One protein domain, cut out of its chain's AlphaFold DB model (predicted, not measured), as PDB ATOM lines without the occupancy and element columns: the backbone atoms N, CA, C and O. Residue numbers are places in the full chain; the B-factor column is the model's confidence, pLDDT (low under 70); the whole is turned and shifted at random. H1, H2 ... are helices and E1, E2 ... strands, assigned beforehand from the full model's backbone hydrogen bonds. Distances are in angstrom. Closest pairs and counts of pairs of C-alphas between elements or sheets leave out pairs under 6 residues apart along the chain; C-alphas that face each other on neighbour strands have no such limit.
ATOM      1  N   GLU A  61     196.045 365.753 306.817       88.19
ATOM      2  CA  GLU A  61     196.825 365.375 305.638       88.19
ATOM      3  C   GLU A  61     198.083 364.586 306.022       88.19
ATOM      4  O   GLU A  61     198.432 363.601 305.368       88.19
ATOM      5  N   LEU A  62     198.761 364.991 307.102       89.38
ATOM      6  CA  LEU A  62     199.928 364.272 307.614       89.38
ATOM      7  C   LEU A  62     199.524 362.941 308.242       89.38
ATOM      8  O   LEU A  62     200.197 361.937 308.008       89.38
ATOM      9  N   ARG A  63     198.408 362.906 308.980       90.62
ATOM     10  CA  ARG A  63     197.874 361.651 309.528       90.62
ATOM     11  C   ARG A  63     197.548 360.665 308.414       90.62
ATOM     12  O   ARG A  63     198.013 359.533 308.475       90.62
ATOM     13  N   ASN A  64     196.869 361.108 307.356       89.19
ATOM     14  CA  ASN A  64     196.542 360.272 306.201       89.19
ATOM     15  C   ASN A  64     197.792 359.685 305.537       89.19
ATOM     16  O   ASN A  64     197.819 358.491 305.248       89.19
ATOM     17  N   LYS A  65     198.856 360.481 305.363       90.44
ATOM     18  CA  LYS A  65     200.139 359.986 304.836       90.44
ATOM     19  C   LYS A  65     200.785 358.948 305.751       90.44
ATOM     20  O   LYS A  65     201.254 357.922 305.265       90.44
ATOM     21  N   ILE A  66     200.799 359.189 307.062       90.75
ATOM     22  CA  ILE A  66     201.337 358.231 308.039       90.75
ATOM     23  C   ILE A  66     200.539 356.928 307.996       90.75
ATOM     24  O   ILE A  66     201.130 355.852 307.948       90.75
ATOM     25  N   PHE A  67     199.208 357.020 307.970       90.19
ATOM     26  CA  PHE A  67     198.339 355.858 307.857       90.19
ATOM     27  C   PHE A  67     198.620 355.086 306.573       90.19
ATOM     28  O   PHE A  67     198.841 353.884 306.647       90.19
ATOM     29  N   LEU A  68     198.700 355.759 305.425       89.31
ATOM     30  CA  LEU A  68     199.011 355.131 304.143       89.31
ATOM     31  C   LEU A  68     200.353 354.381 304.175       89.31
ATOM     32  O   LEU A  68     200.424 353.219 303.779       89.31
ATOM     33  N   LEU A  69     201.406 355.010 304.706       91.12
ATOM     34  CA  LEU A  69     202.720 354.376 304.853       91.12
ATOM     35  C   LEU A  69     202.673 353.166 305.793       91.12
ATOM     36  O   LEU A  69     203.267 352.135 305.486       91.12
ATOM     37  N   ALA A  70     201.939 353.262 306.905       89.69
ATOM     38  CA  ALA A  70     201.743 352.143 307.820       89.69
ATOM     39  C   ALA A  70     201.001 350.976 307.143       89.69
ATOM     40  O   ALA A  70     201.397 349.824 307.312       89.69
ATOM     41  N   MET A  71     199.977 351.267 306.328       88.44
ATOM     42  CA  MET A  71     199.266 350.255 305.536       88.44
ATOM     43  C   MET A  71     200.206 349.572 304.545       88.44
ATOM     44  O   MET A  71     200.231 348.346 304.484       88.44
ATOM     45  N   TYR A  72     201.012 350.333 303.799       86.69
ATOM     46  CA  TYR A  72     201.977 349.752 302.865       86.69
ATOM     47  C   TYR A  72     203.053 348.922 303.562       86.69
ATOM     48  O   TYR A  72     203.391 347.850 303.062       86.69
ATOM     49  N   GLY A  73     203.549 349.364 304.721       87.56
ATOM     50  CA  GLY A  73     204.488 348.589 305.530       87.56
ATOM     51  C   GLY A  73     203.899 347.245 305.959       87.56
ATOM     52  O   GLY A  73     204.511 346.204 305.735       87.56
ATOM     53  N   GLU A  74     202.672 347.241 306.488       86.00
ATOM     54  CA  GLU A  74     201.992 346.003 306.888       86.00
ATOM     55  C   GLU A  74     201.733 345.080 305.688       86.00
ATOM     56  O   GLU A  74     201.993 343.880 305.756       86.00
ATOM     57  N   LEU A  75     201.305 345.632 304.549       80.94
ATOM     58  CA  LEU A  75     201.127 344.868 303.314       80.94
ATOM     59  C   LEU A  75     202.439 344.270 302.802       80.94
ATOM     60  O   LEU A  75     202.451 343.139 302.313       80.94
ATOM     61  N   GLN A  76     203.544 345.004 302.912       83.50
ATOM     62  CA  GLN A  76     204.859 344.520 302.520       83.50
ATOM     63  C   GLN A  76     205.316 343.369 303.423       83.50
ATOM     64  O   GLN A  76     205.804 342.359 302.916       83.50
ATOM     65  N   GLU A  77     205.117 343.482 304.735       83.25
ATOM     66  CA  GLU A  77     205.421 342.407 305.684       83.25
ATOM     67  C   GLU A  77     204.542 341.171 305.446       83.25
ATOM     68  O   GLU A  77     205.052 340.050 305.400       83.25
ATOM     69  N   LEU A  78     203.248 341.350 305.165       75.94
ATOM     70  CA  LEU A  78     202.348 340.253 304.791       75.94
ATOM     71  C   LEU A  78     202.795 339.547 303.502       75.94
ATOM     72  O   LEU A  78     202.757 338.316 303.428       75.94
ATOM     73  N   ARG A  79     203.258 340.302 302.497       75.62
ATOM     74  CA  ARG A  79     203.811 339.743 301.248       75.62
ATOM     75  C   ARG A  79     205.087 338.933 301.487       75.62
ATOM     76  O   ARG A  79     205.279 337.925 300.819       75.62
ATOM     77  N   LYS A  80     205.943 339.351 302.424       78.25
ATOM     78  CA  LYS A  80     207.171 338.618 302.787       78.25
ATOM     79  C   LYS A  80     206.880 337.374 303.627       78.25
ATOM     80  O   LYS A  80     207.520 336.344 303.442       78.25
ATOM     81  N   SER A  81     205.944 337.481 304.568       72.94
ATOM     82  CA  SER A  81     205.653 336.446 305.564       72.94
ATOM     83  C   SER A  81     204.804 335.300 305.007       72.94
ATOM     84  O   SER A  81     204.941 334.154 305.435       72.94
ATOM     85  N   SER A  82     203.935 335.574 304.032       57.66
ATOM     86  CA  SER A  82     202.961 334.591 303.563       57.66
ATOM     87  C   SER A  82     203.391 333.893 302.261       57.66
ATOM     88  O   SER A  82     203.464 334.492 301.194       57.66
ATOM     89  N   ARG A  83     203.615 332.567 302.327       55.41
ATOM     90  CA  ARG A  83     203.585 331.676 301.140       55.41
ATOM     91  C   ARG A  83     202.150 331.415 300.643       55.41
ATOM     92  O   ARG A  83     201.958 330.804 299.598       55.41
ATOM     93  N   HIS A  84     201.144 331.879 301.389       50.38
ATOM     94  CA  HIS A  84     199.721 331.709 301.108       50.38
ATOM     95  C   HIS A  84     199.025 333.065 301.011       50.38
ATOM     96  O   HIS A  84     199.391 334.002 301.701       50.38
ATOM     97  N   ALA A  85     198.029 333.160 300.133       52.44
ATOM     98  CA  ALA A  85     197.319 334.388 299.789       52.44
ATOM     99  C   ALA A  85     197.023 335.297 300.999       52.44
ATOM    100  O   ALA A  85     196.344 334.879 301.935       52.44
ATOM    101  N   VAL A  86     197.482 336.551 300.931       55.00
ATOM    102  CA  VAL A  86     197.109 337.625 301.861       55.00
ATOM    103  C   VAL A  86     195.581 337.717 301.900       55.00
ATOM    104  O   VAL A  86     194.950 338.179 300.948       55.00
ATOM    105  N   MET A  87     194.979 337.200 302.971       53.94
ATOM    106  CA  MET A  87     193.541 337.293 303.202       53.94
ATOM    107  C   MET A  87     193.184 338.765 303.437       53.94
ATOM    108  O   MET A  87     193.954 339.495 304.060       53.94
ATOM    109  N   PHE A  88     192.024 339.201 302.941       57.75
ATOM    110  CA  PHE A  88     191.494 340.537 303.205       57.75
ATOM    111  C   PHE A  88     191.359 340.762 304.703       57.75
ATOM    112  O   PHE A  88     190.403 340.312 305.336       57.75
ATOM    113  N   ARG A  89     192.324 341.465 305.276       67.75
ATOM    114  CA  ARG A  89     192.261 341.890 306.658       67.75
ATOM    115  C   ARG A  89     192.583 343.364 306.693       67.75
ATOM    116  O   ARG A  89     193.554 343.809 306.088       67.75
ATOM    117  N   GLN A  90     191.740 344.112 307.396       75.31
ATOM    118  CA  GLN A  90     192.102 345.467 307.775       75.31
ATOM    119  C   GLN A  90     193.440 345.417 308.522       75.31
ATOM    120  O   GLN A  90     193.621 344.495 309.329       75.31
ATOM    121  N   PRO A  91     194.338 346.382 308.276       81.00
ATOM    122  CA  PRO A  91     195.590 346.488 309.008       81.00
ATOM    123  C   PRO A  91     195.349 346.370 310.518       81.00
ATOM    124  O   PRO A  91     194.380 346.935 311.034       81.00
ATOM    125  N   ALA A  92     196.182 345.623 311.241       82.25
ATOM    126  CA  ALA A  92     195.939 345.282 312.646       82.25
ATOM    127  C   ALA A  92     195.744 346.530 313.525       82.25
ATOM    128  O   ALA A  92     194.930 346.531 314.455       82.25
ATOM    129  N   PHE A  93     196.416 347.629 313.178       80.62
ATOM    130  CA  PHE A  93     196.295 348.903 313.883       80.62
ATOM    131  C   PHE A  93     194.907 349.561 313.764       80.62
ATOM    132  O   PHE A  93     194.585 350.441 314.561       80.62
ATOM    133  N   PHE A  94     194.031 349.109 312.859       81.94
ATOM    134  CA  PHE A  94     192.626 349.546 312.813       81.94
ATOM    135  C   PHE A  94     191.868 349.140 314.080       81.94
ATOM    136  O   PHE A  94     190.876 349.775 314.436       81.94
ATOM    137  N   ALA A  95     192.315 348.087 314.767       81.44
ATOM    138  CA  ALA A  95     191.726 347.658 316.027       81.44
ATOM    139  C   ALA A  95     192.208 348.488 317.231       81.44
ATOM    140  O   ALA A  95     191.608 348.388 318.298       81.44
ATOM    141  N   ALA A  96     193.248 349.320 317.076       81.19
ATOM    142  CA  ALA A  96     193.860 350.039 318.193       81.19
ATOM    143  C   ALA A  96     192.924 351.092 318.810       81.19
ATOM    144  O   ALA A  96     192.882 351.252 320.027       81.19
ATOM    145  N   ASN A  97     192.166 351.824 317.983       81.62
ATOM    146  CA  ASN A  97     191.216 352.835 318.451       81.62
ATOM    147  C   ASN A  97     190.119 353.103 317.402       81.62
ATOM    148  O   ASN A  97     190.393 353.143 316.204       81.62
ATOM    149  N   ARG A  98     188.879 353.353 317.855       81.69
ATOM    150  CA  ARG A  98     187.732 353.712 316.996       81.69
ATOM    151  C   ARG A  98     187.974 354.962 316.143       81.69
ATOM    152  O   ARG A  98     187.556 354.976 314.992       81.69
ATOM    153  N   GLN A  99     188.639 355.983 316.682       82.75
ATOM    154  CA  GLN A  99     188.963 357.206 315.948       82.75
ATOM    155  C   GLN A  99     189.963 356.926 314.826       82.75
ATOM    156  O   GLN A  99     189.706 357.278 313.680       82.75
ATOM    157  N   VAL A 100     191.050 356.209 315.133       82.69
ATOM    158  CA  VAL A 100     192.034 355.776 314.128       82.69
ATOM    159  C   VAL A 100     191.343 354.951 313.050       82.69
ATOM    160  O   VAL A 100     191.521 355.218 311.871       82.69
ATOM    161  N   LYS A 101     190.475 354.007 313.429       83.75
ATOM    162  CA  LYS A 101     189.689 353.233 312.465       83.75
ATOM    163  C   LYS A 101     188.858 354.128 311.546       83.75
ATOM    164  O   LYS A 101     188.861 353.905 310.339       83.75
ATOM    165  N   ALA A 102     188.141 355.107 312.095       81.62
ATOM    166  CA  ALA A 102     187.297 356.005 311.313       81.62
ATOM    167  C   ALA A 102     188.117 356.829 310.306       81.62
ATOM    168  O   ALA A 102     187.739 356.901 309.139       81.62
ATOM    169  N   GLU A 103     189.258 357.378 310.730       82.81
ATOM    170  CA  GLU A 103     190.146 358.168 309.869       82.81
ATOM    171  C   GLU A 103     190.840 357.297 308.805       82.81
ATOM    172  O   GLU A 103     190.811 357.609 307.615       82.81
ATOM    173  N   CYS A 104     191.379 356.141 309.202       85.06
ATOM    174  CA  CYS A 104     192.074 355.219 308.303       85.06
ATOM    175  C   CYS A 104     191.149 354.536 307.296       85.06
ATOM    176  O   CYS A 104     191.606 354.144 306.226       85.06
ATOM    177  N   THR A 105     189.862 354.358 307.615       81.94
ATOM    178  CA  THR A 105     188.925 353.689 306.701       81.94
ATOM    179  C   THR A 105     188.803 354.456 305.388       81.94
ATOM    180  O   THR A 105     188.773 353.830 304.333       81.94
ATOM    181  N   GLY A 106     188.794 355.792 305.428       80.06
ATOM    182  CA  GLY A 106     188.762 356.609 304.213       80.06
ATOM    183  C   GLY A 106     189.980 356.364 303.324       80.06
ATOM    184  O   GLY A 106     189.819 356.020 302.156       80.06
ATOM    185  N   VAL A 107     191.179 356.456 303.908       84.75
ATOM    186  CA  VAL A 107     192.461 356.234 303.213       84.75
ATOM    187  C   VAL A 107     192.553 354.811 302.659       84.75
ATOM    188  O   VAL A 107     192.930 354.598 301.514       84.75
ATOM    189  N   TRP A 108     192.142 353.812 303.438       82.50
ATOM    190  CA  TRP A 108     192.159 352.416 303.002       82.50
ATOM    191  C   TRP A 108     191.274 352.171 301.782       82.50
ATOM    192  O   TRP A 108     191.713 351.556 300.812       82.50
ATOM    193  N   LEU A 109     190.034 352.666 301.814       79.50
ATOM    194  CA  LEU A 109     189.083 352.466 300.723       79.50
ATOM    195  C   LEU A 109     189.457 353.262 299.465       79.50
ATOM    196  O   LEU A 109     189.173 352.783 298.372       79.50
ATOM    197  N   ALA A 110     190.046 354.453 299.613       79.38
ATOM    198  CA  ALA A 110     190.327 355.361 298.500       79.38
ATOM    199  C   ALA A 110     191.725 355.182 297.886       79.38
ATOM    200  O   ALA A 110     191.855 355.214 296.664       79.38
ATOM    201  N   ASP A 111     192.750 354.996 298.720       82.69
ATOM    202  CA  ASP A 111     194.158 355.092 298.310       82.69
ATOM    203  C   ASP A 111     194.869 353.732 298.254       82.69
ATOM    204  O   ASP A 111     195.902 353.597 297.597       82.69
ATOM    205  N   VAL A 112     194.334 352.710 298.933       82.12
ATOM    206  CA  VAL A 112     194.964 351.380 298.994       82.12
ATOM    207  C   VAL A 112     194.198 350.330 298.200       82.12
ATOM    208  O   VAL A 112     194.806 349.496 297.525       82.12
ATOM    209  N   LEU A 113     192.867 350.362 298.264       81.38
ATOM    210  CA  LEU A 113     192.024 349.440 297.516       81.38
ATOM    211  C   LEU A 113     191.756 349.947 296.100       81.38
ATOM    212  O   LEU A 113     191.335 351.081 295.883       81.38
ATOM    213  N   VAL A 114     191.936 349.056 295.130       83.31
ATOM    214  CA  VAL A 114     191.453 349.247 293.765       83.31
ATOM    215  C   VAL A 114     190.102 348.564 293.644       83.31
ATOM    216  O   VAL A 114     189.987 347.373 293.927       83.31
ATOM    217  N   TRP A 115     189.103 349.322 293.204       85.12
ATOM    218  CA  TRP A 115     187.735 348.859 293.008       85.12
ATOM    219  C   TRP A 115     187.445 348.695 291.528       85.12
ATOM    220  O   TRP A 115     187.796 349.558 290.722       85.12
ATOM    221  N   GLU A 116     186.801 347.592 291.176       85.94
ATOM    222  CA  GLU A 116     186.366 347.325 289.813       85.94
ATOM    223  C   GLU A 116     184.921 346.829 289.819       85.94
ATOM    224  O   GLU A 116     184.549 346.000 290.653       85.94
ATOM    225  N   GLU A 117     184.128 347.330 288.879       85.81
ATOM    226  CA  GLU A 117     182.747 346.924 288.628       85.81
ATOM    227  C   GLU A 117     182.681 346.099 287.342       85.81
ATOM    228  O   GLU A 117     183.422 346.354 286.389       85.81
ATOM    229  N   PHE A 118     181.833 345.076 287.317       80.62
ATOM    230  CA  PHE A 118     181.604 344.277 286.123       80.62
ATOM    231  C   PHE A 118     180.519 344.919 285.263       80.62
ATOM    232  O   PHE A 118     179.341 344.898 285.614       80.62
ATOM    233  N   ASP A 119     180.912 345.441 284.106       81.25
ATOM    234  CA  ASP A 119     179.977 345.912 283.095       81.25
ATOM    235  C   ASP A 119     179.424 344.712 282.320       81.25
ATOM    236  O   ASP A 119     180.118 344.063 281.532       81.25
ATOM    237  N   THR A 120     178.146 344.418 282.544       77.62
ATOM    238  CA  THR A 120     177.428 343.307 281.909       77.62
ATOM    239  C   THR A 120     177.261 343.487 280.402       77.62
ATOM    240  O   THR A 120     177.166 342.489 279.684       77.62
ATOM    241  N   THR A 121     177.269 344.730 279.911       81.38
ATOM    242  CA  THR A 121     177.088 345.058 278.492       81.38
ATOM    243  C   THR A 121     178.355 344.740 277.713       81.38
ATOM    244  O   THR A 121     178.317 344.013 276.721       81.38
ATOM    245  N   SER A 122     179.496 345.243 278.187       82.38
ATOM    246  CA  SER A 122     180.796 344.971 277.565       82.38
ATOM    247  C   SER A 122     181.406 343.635 277.991       82.38
ATOM    248  O   SER A 122     182.367 343.180 277.371       82.38
ATOM    249  N   LYS A 123     180.866 343.003 279.038       80.00
ATOM    250  CA  LYS A 123     181.453 341.845 279.727       80.00
ATOM    251  C   LYS A 123     182.889 342.110 280.193       80.00
ATOM    252  O   LYS A 123     183.724 341.204 280.197       80.00
ATOM    253  N   THR A 124     183.186 343.347 280.587       80.31
ATOM    254  CA  THR A 124     184.514 343.749 281.067       80.31
ATOM    255  C   THR A 124     184.461 344.316 282.476       80.31
ATOM    256  O   THR A 124     183.413 344.711 282.976       80.31
ATOM    257  N   TRP A 125     185.616 344.331 283.139       81.19
ATOM    258  CA  TRP A 125     185.764 344.953 284.448       81.19
ATOM    259  C   TRP A 125     186.292 346.371 284.279       81.19
ATOM    260  O   TRP A 125     187.349 346.577 283.677       81.19
ATOM    261  N   THR A 126     185.575 347.341 284.830       83.94
ATOM    262  CA  THR A 126     185.909 348.761 284.748       83.94
ATOM    263  C   THR A 126     186.355 349.263 286.113       83.94
ATOM    264  O   THR A 126     185.794 348.906 287.147       83.94
ATOM    265  N   ARG A 127     187.422 350.066 286.142       85.81
ATOM    266  CA  ARG A 127     187.934 350.627 287.394       85.81
ATOM    267  C   ARG A 127     186.989 351.710 287.897       85.81
ATOM    268  O   ARG A 127     186.655 352.623 287.148       85.81
ATOM    269  N   MET A 128     186.644 351.638 289.175       86.88
ATOM    270  CA  MET A 128     185.836 352.646 289.842       86.88
ATOM    271  C   MET A 128     186.709 353.695 290.532       86.88
ATOM    272  O   MET A 128     187.773 353.388 291.081       86.88
ATOM    273  N   SER A 129     186.233 354.936 290.539       86.00
ATOM    274  CA  SER A 129     186.782 356.006 291.366       86.00
ATOM    275  C   SER A 129     186.298 355.892 292.815       86.00
ATOM    276  O   SER A 129     185.250 355.309 293.103       86.00
ATOM    277  N   ALA A 130     187.037 356.504 293.742       79.44
ATOM    278  CA  ALA A 130     186.643 356.558 295.150       79.44
ATOM    279  C   ALA A 130     185.271 357.227 295.349       79.44
ATOM    280  O   ALA A 130     184.501 356.812 296.216       79.44
ATOM    281  N   ASP A 131     184.934 358.225 294.527       82.62
ATOM    282  CA  ASP A 131     183.642 358.908 294.592       82.62
ATOM    283  C   ASP A 131     182.492 358.010 294.129       82.62
ATOM    284  O   ASP A 131     181.435 358.016 294.757       82.62
ATOM    285  N   GLN A 132     182.701 357.175 293.105       85.06
ATOM    286  CA  GLN A 132     181.704 356.189 292.673       85.06
ATOM    287  C   GLN A 132     181.445 355.147 293.768       85.06
ATOM    288  O   GLN A 132     180.294 354.871 294.106       85.06
ATOM    289  N   VAL A 133     182.508 354.631 294.391       80.06
ATOM    290  CA  VAL A 133     182.398 353.682 295.512       80.06
ATOM    291  C   VAL A 133     181.688 354.336 296.699       80.06
ATOM    292  O   VAL A 133     180.816 353.727 297.320       80.06
ATOM    293  N   ARG A 134     181.990 355.606 296.996       78.31
ATOM    294  CA  ARG A 134     181.334 356.358 298.075       78.31
ATOM    295  C   ARG A 134     179.855 356.603 297.784       78.31
ATOM    296  O   ARG A 134     179.037 356.446 298.692       78.31
ATOM    297  N   ALA A 135     179.512 356.975 296.552       80.38
ATOM    298  CA  ALA A 135     178.132 357.173 296.118       80.38
ATOM    299  C   ALA A 135     177.327 355.878 296.274       80.38
ATOM    300  O   ALA A 135     176.241 355.893 296.847       80.38
ATOM    301  N   MET A 136     177.913 354.749 295.884       77.56
ATOM    302  CA  MET A 136     177.319 353.426 296.047       77.56
ATOM    303  C   MET A 136     177.110 353.044 297.519       77.56
ATOM    304  O   MET A 136     176.015 352.628 297.888       77.56
ATOM    305  N   CYS A 137     178.107 353.256 298.388       71.38
ATOM    306  CA  CYS A 137     177.963 353.046 299.839       71.38
ATOM    307  C   CYS A 137     176.899 353.955 300.475       71.38
ATOM    308  O   CYS A 137     176.342 353.646 301.528       71.38
ATOM    309  N   SER A 138     176.665 355.123 299.876       72.75
ATOM    310  CA  SER A 138     175.724 356.124 300.386       72.75
ATOM    311  C   SER A 138     174.318 355.956 299.813       72.75
ATOM    312  O   SER A 138     173.378 356.565 300.331       72.75
ATOM    313  N   ALA A 139     174.159 355.133 298.771       73.88
ATOM    314  CA  ALA A 139     172.884 354.887 298.127       73.88
ATOM    315  C   ALA A 139     171.887 354.295 299.134       73.88
ATOM    316  O   ALA A 139     172.151 353.298 299.819       73.88
ATOM    317  N   LYS A 140     170.724 354.943 299.238       68.50
ATOM    318  CA  LYS A 140     169.585 354.424 299.993       68.50
ATOM    319  C   LYS A 140     168.755 353.552 299.064       68.50
ATOM    320  O   LYS A 140     168.258 354.021 298.048       68.50
ATOM    321  N   THR A 141     168.601 352.299 299.448       67.25
ATOM    322  CA  THR A 141     167.677 351.352 298.826       67.25
ATOM    323  C   THR A 141     166.407 351.244 299.672       67.25
ATOM    324  O   THR A 141     166.357 351.744 300.801       67.25
ATOM    325  N   ALA A 142     165.394 350.542 299.162       68.00
ATOM    326  CA  ALA A 142     164.186 350.220 299.926       68.00
ATOM    327  C   ALA A 142     164.483 349.437 301.225       68.00
ATOM    328  O   ALA A 142     163.726 349.543 302.186       68.00
ATOM    329  N   ALA A 143     165.604 348.708 301.287       65.94
ATOM    330  CA  ALA A 143     166.042 347.962 302.470       65.94
ATOM    331  C   ALA A 143     166.957 348.771 303.415       65.94
ATOM    332  O   ALA A 143     167.424 348.251 304.427       65.94
ATOM    333  N   GLY A 144     167.226 350.044 303.105       71.25
ATOM    334  CA  GLY A 144     168.094 350.919 303.891       71.25
ATOM    335  C   GLY A 144     169.379 351.313 303.164       71.25
ATOM    336  O   GLY A 144     169.459 351.301 301.935       71.25
ATOM    337  N   ARG A 145     170.392 351.743 303.925       66.50
ATOM    338  CA  ARG A 145     171.691 352.124 303.345       66.50
ATOM    339  C   ARG A 145     172.415 350.883 302.851       66.50
ATOM    340  O   ARG A 145     172.584 349.951 303.633       66.50
ATOM    341  N   CYS A 146     172.887 350.942 301.613       63.53
ATOM    342  CA  CYS A 146     173.707 349.903 301.018       63.53
ATOM    343  C   CYS A 146     174.978 349.674 301.851       63.53
ATOM    344  O   CYS A 146     175.748 350.605 302.104       63.53
ATOM    345  N   LYS A 147     175.205 348.438 302.295       66.31
ATOM    346  CA  LYS A 147     176.457 348.032 302.945       66.31
ATOM    347  C   LYS A 147     177.265 347.176 301.987       66.31
ATOM    348  O   LYS A 147     176.773 346.183 301.461       66.31
ATOM    349  N   LEU A 148     178.541 347.520 301.820       67.56
ATOM    350  CA  LEU A 148     179.481 346.653 301.122       67.56
ATOM    351  C   LEU A 148     179.812 345.450 302.006       67.56
ATOM    352  O   LEU A 148     180.385 345.589 303.089       67.56
ATOM    353  N   VAL A 149     179.457 344.265 301.528       64.06
ATOM    354  CA  VAL A 149     179.808 342.990 302.141       64.06
ATOM    355  C   VAL A 149     180.972 342.406 301.357       64.06
ATOM    356  O   VAL A 149     180.831 341.967 300.216       64.06
ATOM    357  N   THR A 150     182.147 342.404 301.977       62.56
ATOM    358  CA  THR A 150     183.347 341.792 301.408       62.56
ATOM    359  C   THR A 150     183.299 340.287 301.624       62.56
ATOM    360  O   THR A 150     183.183 339.830 302.763       62.56
ATOM    361  N   GLN A 151     183.430 339.517 300.550       59.59
ATOM    362  CA  GLN A 151     183.609 338.073 300.611       59.59
ATOM    363  C   GLN A 151     185.018 337.715 300.151       59.59
ATOM    364  O   GLN A 151     185.538 338.254 299.168       59.59
ATOM    365  N   SER A 152     185.654 336.791 300.874       54.69
ATOM    366  CA  SER A 152     186.882 336.173 300.395       54.69
ATOM    367  C   SER A 152     186.547 335.386 299.135       54.69
ATOM    368  O   SER A 152     185.830 334.390 299.160       54.69
ATOM    369  N   ALA A 153     187.070 335.853 298.011       55.38
ATOM    370  CA  ALA A 153     187.018 335.121 296.766       55.38
ATOM    371  C   ALA A 153     188.449 334.769 296.405       55.38
ATOM    372  O   ALA A 153     189.244 335.629 296.024       55.38
ATOM    373  N   HIS A 154     188.788 333.490 296.544       48.38
ATOM    374  CA  HIS A 154     189.985 332.960 295.916       48.38
ATOM    375  C   HIS A 154     189.731 332.894 294.407       48.38
ATOM    376  O   HIS A 154     189.354 331.855 293.870       48.38
ATOM    377  N   CYS A 155     189.925 334.020 293.720       46.31
ATOM    378  CA  CYS A 155     190.159 334.010 292.284       46.31
ATOM    379  C   CYS A 155     191.572 333.475 292.066       46.31
ATOM    380  O   CYS A 155     192.531 334.231 291.921       46.31
ATOM    381  N   ASP A 156     191.707 332.153 292.107       43.25
ATOM    382  CA  ASP A 156     192.890 331.523 291.551       43.25
ATOM    383  C   ASP A 156     192.901 331.814 290.046       43.25
ATOM    384  O   ASP A 156     191.858 331.733 289.384       43.25
ATOM    385  N   VAL A 157     194.054 332.204 289.504       41.06
ATOM    386  CA  VAL A 157     194.195 332.645 288.100       41.06
ATOM    387  C   VAL A 157     193.684 331.561 287.139       41.06
ATOM    388  O   VAL A 157     193.120 331.867 286.093       41.06
ATOM    389  N   LEU A 158     193.771 330.297 287.562       43.69
ATOM    390  CA  LEU A 158     193.272 329.122 286.848       43.69
ATOM    391  C   LEU A 158     191.737 329.021 286.780       43.69
ATOM    392  O   LEU A 158     191.211 328.465 285.821       43.69
ATOM    393  N   ARG A 159     190.999 329.551 287.765       41.47
ATOM    394  CA  ARG A 159     189.528 329.434 287.847       41.47
ATOM    395  C   ARG A 159     188.766 330.556 287.146       41.47
ATOM    396  O   ARG A 159     187.559 330.445 286.975       41.47
ATOM    397  N   THR A 160     189.454 331.619 286.738       46.97
ATOM    398  CA  THR A 160     188.823 332.804 286.137       46.97
ATOM    399  C   THR A 160     189.539 333.227 284.860       46.97
ATOM    400  O   THR A 160     189.760 334.413 284.640       46.97
ATOM    401  N   ARG A 161     189.901 332.261 284.007       47.69
ATOM    402  CA  ARG A 161     190.506 332.525 282.693       47.69
ATOM    403  C   ARG A 161     189.694 333.568 281.905       47.69
ATOM    404  O   ARG A 161     190.256 334.580 281.505       47.69
ATOM    405  N   ASP A 162     188.372 333.428 281.876       48.19
ATOM    406  CA  ASP A 162     187.477 334.352 281.163       48.19
ATOM    407  C   ASP A 162     187.431 335.766 281.785       48.19
ATOM    408  O   ASP A 162     187.382 336.771 281.080       48.19
ATOM    409  N   ALA A 163     187.515 335.886 283.118       47.56
ATOM    410  CA  ALA A 163     187.533 337.188 283.803       47.56
ATOM    411  C   ALA A 163     188.929 337.844 283.825       47.56
ATOM    412  O   ALA A 163     189.062 339.033 284.150       47.56
ATOM    413  N   VAL A 164     189.982 337.071 283.553       47.91
ATOM    414  CA  VAL A 164     191.369 337.532 283.407       47.91
ATOM    415  C   VAL A 164     191.620 338.001 281.976       47.91
ATOM    416  O   VAL A 164     192.179 339.083 281.821       47.91
ATOM    417  N   GLU A 165     191.134 337.277 280.964       51.16
ATOM    418  CA  GLU A 165     191.292 337.629 279.543       51.16
ATOM    419  C   GLU A 165     190.624 338.975 279.181       51.16
ATOM    420  O   GLU A 165     191.159 339.721 278.363       51.16
ATOM    421  N   GLY A 166     189.527 339.359 279.846       53.16
ATOM    422  CA  GLY A 166     188.850 340.649 279.623       53.16
ATOM    423  C   GLY A 166     189.431 341.864 280.366       53.16
ATOM    424  O   GLY A 166     188.870 342.956 280.282       53.16
ATOM    425  N   SER A 167     190.505 341.710 281.145       47.88
ATOM    426  CA  SER A 167     190.947 342.729 282.107       47.88
ATOM    427  C   SER A 167     192.408 343.119 281.892       47.88
ATOM    428  O   SER A 167     193.300 342.281 281.952       47.88
ATOM    429  N   ARG A 168     192.675 344.419 281.715       50.25
ATOM    430  CA  ARG A 168     194.014 344.960 281.393       50.25
ATOM    431  C   ARG A 168     195.035 344.913 282.550       50.25
ATOM    432  O   ARG A 168     196.188 345.273 282.343       50.25
ATOM    433  N   SER A 169     194.637 344.494 283.756       46.91
ATOM    434  CA  SER A 169     195.495 344.410 284.952       46.91
ATOM    435  C   SER A 169     195.848 342.956 285.317       46.91
ATOM    436  O   SER A 169     194.982 342.159 285.697       46.91
ATOM    437  N   ILE A 170     197.139 342.607 285.230       50.47
ATOM    438  CA  ILE A 170     197.712 341.304 285.635       50.47
ATOM    439  C   ILE A 170     198.079 341.367 287.126       50.47
ATOM    440  O   ILE A 170     199.244 341.320 287.513       50.47
ATOM    441  N   CYS A 171     197.087 341.553 287.990       50.91
ATOM    442  CA  CYS A 171     197.295 341.608 289.437       50.91
ATOM    443  C   CYS A 171     196.554 340.437 290.078       50.91
ATOM    444  O   CYS A 171     195.438 340.118 289.669       50.91
ATOM    445  N   SER A 172     197.150 339.773 291.076       51.56
ATOM    446  CA  SER A 172     196.464 338.688 291.783       51.56
ATOM    447  C   SER A 172     195.252 339.257 292.526       51.56
ATOM    448  O   SER A 172     195.423 339.987 293.502       51.56
ATOM    449  N   ARG A 173     194.042 338.959 292.044       59.19
ATOM    450  CA  ARG A 173     192.771 339.467 292.586       59.19
ATOM    451  C   ARG A 173     192.357 338.610 293.776       59.19
ATOM    452  O   ARG A 173     192.509 337.392 293.731       59.19
ATOM    453  N   ARG A 174     191.904 339.231 294.869       60.41
ATOM    454  CA  ARG A 174     191.805 338.545 296.173       60.41
ATOM    455  C   ARG A 174     190.427 338.614 296.841       60.41
ATOM    456  O   ARG A 174     190.247 337.968 297.872       60.41
ATOM    457  N   GLY A 175     189.450 339.338 296.281       64.62
ATOM    458  CA  GLY A 175     188.101 339.352 296.848       64.62
ATOM    459  C   GLY A 175     187.004 339.883 295.934       64.62
ATOM    460  O   GLY A 175     187.235 340.716 295.058       64.62
ATOM    461  N   LEU A 176     185.794 339.389 296.186       67.75
ATOM    462  CA  LEU A 176     184.551 339.863 295.584       67.75
ATOM    463  C   LEU A 176     183.806 340.686 296.636       67.75
ATOM    464  O   LEU A 176     183.823 340.367 297.828       67.75
ATOM    465  N   VAL A 177     183.180 341.770 296.204       68.75
ATOM    466  CA  VAL A 177     182.277 342.564 297.034       68.75
ATOM    467  C   VAL A 177     180.887 342.420 296.457       68.75
ATOM    468  O   VAL A 177     180.684 342.443 295.245       68.75
ATOM    469  N   ARG A 178     179.917 342.289 297.345       68.75
ATOM    470  CA  ARG A 178     178.513 342.452 296.996       68.75
ATOM    471  C   ARG A 178     177.912 343.536 297.862       68.75
ATOM    472  O   ARG A 178     178.393 343.799 298.968       68.75
ATOM    473  N   THR A 179     176.866 344.158 297.360       65.62
ATOM    474  CA  THR A 179     175.990 344.965 298.195       65.62
ATOM    475  C   THR A 179     175.145 344.018 299.051       65.62
ATOM    476  O   THR A 179     174.892 342.872 298.686       65.62
ATOM    477  N   ASP A 180     174.738 344.456 300.237       65.12
ATOM    478  CA  ASP A 180     173.833 343.701 301.116       65.12
ATOM    479  C   ASP A 180     172.431 343.491 300.523       65.12
ATOM    480  O   ASP A 180     171.666 342.662 301.010       65.12
ATOM    481  N   THR A 181     172.116 344.240 299.474       58.19
ATOM    482  CA  THR A 181     170.801 344.340 298.840       58.19
ATOM    483  C   THR A 181     170.685 343.551 297.545       58.19
ATOM    484  O   THR A 181     169.572 343.172 297.187       58.19
ATOM    485  N   ASP A 182     171.800 343.261 296.871       60.66
ATOM    486  CA  ASP A 182     171.812 342.481 295.638       60.66
ATOM    487  C   ASP A 182     172.495 341.126 295.868       60.66
ATOM    488  O   ASP A 182     173.715 341.012 296.011       60.66
ATOM    489  N   LEU A 183     171.669 340.078 295.960       55.56
ATOM    490  CA  LEU A 183     172.114 338.688 296.091       55.56
ATOM    491  C   LEU A 183     172.515 338.066 294.743       55.56
ATOM    492  O   LEU A 183     172.892 336.891 294.726       55.56
ATOM    493  N   ALA A 184     172.434 338.811 293.633       58.31
ATOM    494  CA  ALA A 184     172.957 338.368 292.349       58.31
ATOM    495  C   ALA A 184     174.486 338.140 292.390       58.31
ATOM    496  O   ALA A 184     175.161 338.348 293.403       58.31
ATOM    497  N   LEU A 185     175.039 337.665 291.266       54.66
ATOM    498  CA  LEU A 185     176.484 337.504 291.085       54.66
ATOM    499  C   LEU A 185     177.216 338.797 291.491       54.66
ATOM    500  O   LEU A 185     176.754 339.881 291.141       54.66
ATOM    501  N   PRO A 186     178.351 338.708 292.206       58.09
ATOM    502  CA  PRO A 186     179.060 339.885 292.687       58.09
ATOM    503  C   PRO A 186     179.504 340.759 291.511       58.09
ATOM    504  O   PRO A 186     180.373 340.374 290.729       58.09
ATOM    505  N   GLN A 187     178.900 341.944 291.411       69.50
ATOM    506  CA  GLN A 187     179.210 342.935 290.378       69.50
ATOM    507  C   GLN A 187     180.433 343.778 290.736       69.50
ATOM    508  O   GLN A 187     180.905 344.549 289.911       69.50
ATOM    509  N   LEU A 188     180.974 343.627 291.948       75.25
ATOM    510  CA  LEU A 188     182.107 344.403 292.431       75.25
ATOM    511  C   LEU A 188     183.233 343.478 292.859       75.25
ATOM    512  O   LEU A 188     183.030 342.419 293.457       75.25
ATOM    513  N   ARG A 189     184.459 343.909 292.604       78.00
ATOM    514  CA  ARG A 189     185.652 343.250 293.118       78.00
ATOM    515  C   ARG A 189     186.671 344.274 293.563       78.00
ATOM    516  O   ARG A 189     186.634 345.434 293.157       78.00
ATOM    517  N   TRP A 190     187.593 343.819 294.395       76.69
ATOM    518  CA  TRP A 190     188.680 344.653 294.870       76.69
ATOM    519  C   TRP A 190     190.003 343.898 294.864       76.69
ATOM    520  O   TRP A 190     190.068 342.664 294.929       76.69
ATOM    521  N   TRP A 191     191.078 344.668 294.786       73.75
ATOM    522  CA  TRP A 191     192.438 344.182 294.951       73.75
ATOM    523  C   TRP A 191     193.323 345.285 295.538       73.75
ATOM    524  O   TRP A 191     192.916 346.439 295.641       73.75
ATOM    525  N   ILE A 192     194.513 344.903 295.994       72.38
ATOM    526  CA  ILE A 192     195.492 345.811 296.598       72.38
ATOM    527  C   ILE A 192     196.616 345.995 295.585       72.38
ATOM    528  O   ILE A 192     197.127 344.982 295.095       72.38
ATOM    529  N   TRP A 193     196.972 347.249 295.290       62.62
ATOM    530  CA  TRP A 193     198.063 347.579 294.365       62.62
ATOM    531  C   TRP A 193     199.413 347.021 294.824       62.62
ATOM    532  O   TRP A 193     199.732 347.111 296.034       62.62
TER     533      TRP A 193
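AT A GLANCE: This is residues 61 to 193 of the 193 residues of an uncharacterized protein of Dothistroma septosporum (strain NZE10 / CBS 128990) (UniProt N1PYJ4). A strongly twisted sheet of five strands forms the body, with a helical arm at one side of it: H3 grazes the sheet, and the long helix H1 packs on H3 at about a right angle, itself off the sheet. H4 packs on the sheet, the short H5 grazes it, and residues 79 to 84, of which 79 to 81 belong to H1, stick out. The printed part has 133 residues with five named helices and five named strands, in the order H1 H2 H3 E1 E2 H4 E3 H5 E4 E5, and is of the mixed class, helices and strands. The sheet's order is E2 E1 E5 E4 E3, all antiparallel. The whole is compact, with a radius of gyration of the C-alphas of 15.6 A, and flat, with spans of 41 by 41 by 22 A.

IN THESE COORDINATES: H1, residues 61 to 81, begins at C-alpha 61 (196.825, 365.375, 305.638) and is 30.2 A long. H2 is residues 92 to 95, and H3, residues 98 to 112, is 19.5 A long. E1, residues 113 to 119, is 19.1 A long and follows H3 directly, from C-alpha 113 (192.024, 349.440, 297.516). Then come E2, residues 124 to 128, H4, residues 130 to 138, E3, residues 148 to 152, H5, residues 161 to 165, and E4, residues 175 to 179. E5, residues 188 to 192, ends at C-alpha 192 (195.492, 345.811, 296.598).

HOW THE PARTS SIT: E2 and E3 are the edge strands. The hairpin E1 and E2 has N 126 and O 117 at 2.8 A, within hydrogen-bond range. E1 and E5 have N 114 and O 191 at 2.8 A. The hairpin E4 and E5 has N 177 and O 188 at 2.8 A, and E4 and E3 have N 149 and O 178 at 2.8 A. H4 is on the sheet at a height of 9.1 A, only just over none of its strands, with two C-alphas falling on E1 and two on E3. H3 only grazes the sheet with residues 107 to 112, and H5 with residues 162 to 165. H1, with residues 64 to 71 alone, touches H3, about perpendicular at 73 degrees; their closest C-alphas, of Phe 67 and Cys 104, are 6.3 A apart. H2 and H3 touch only at the corner, closest at the C-alphas of Phe 94 and Lys 101, 4.7 A. Every O i to N i+4 pair is within hydrogen-bond range in H1, H4 and H5, and 9 of 11 in H3; H2 is too short for one.

THE WHOLE: The C-alphas farthest apart, of Lys 80 and Ala 142, are 44.6 A apart. The printed part has no cut and no long link. Mean pLDDT of the printed part is 71.4, with residues 82 to 89, 140 to 143, 145 to 187 and 193 under 70.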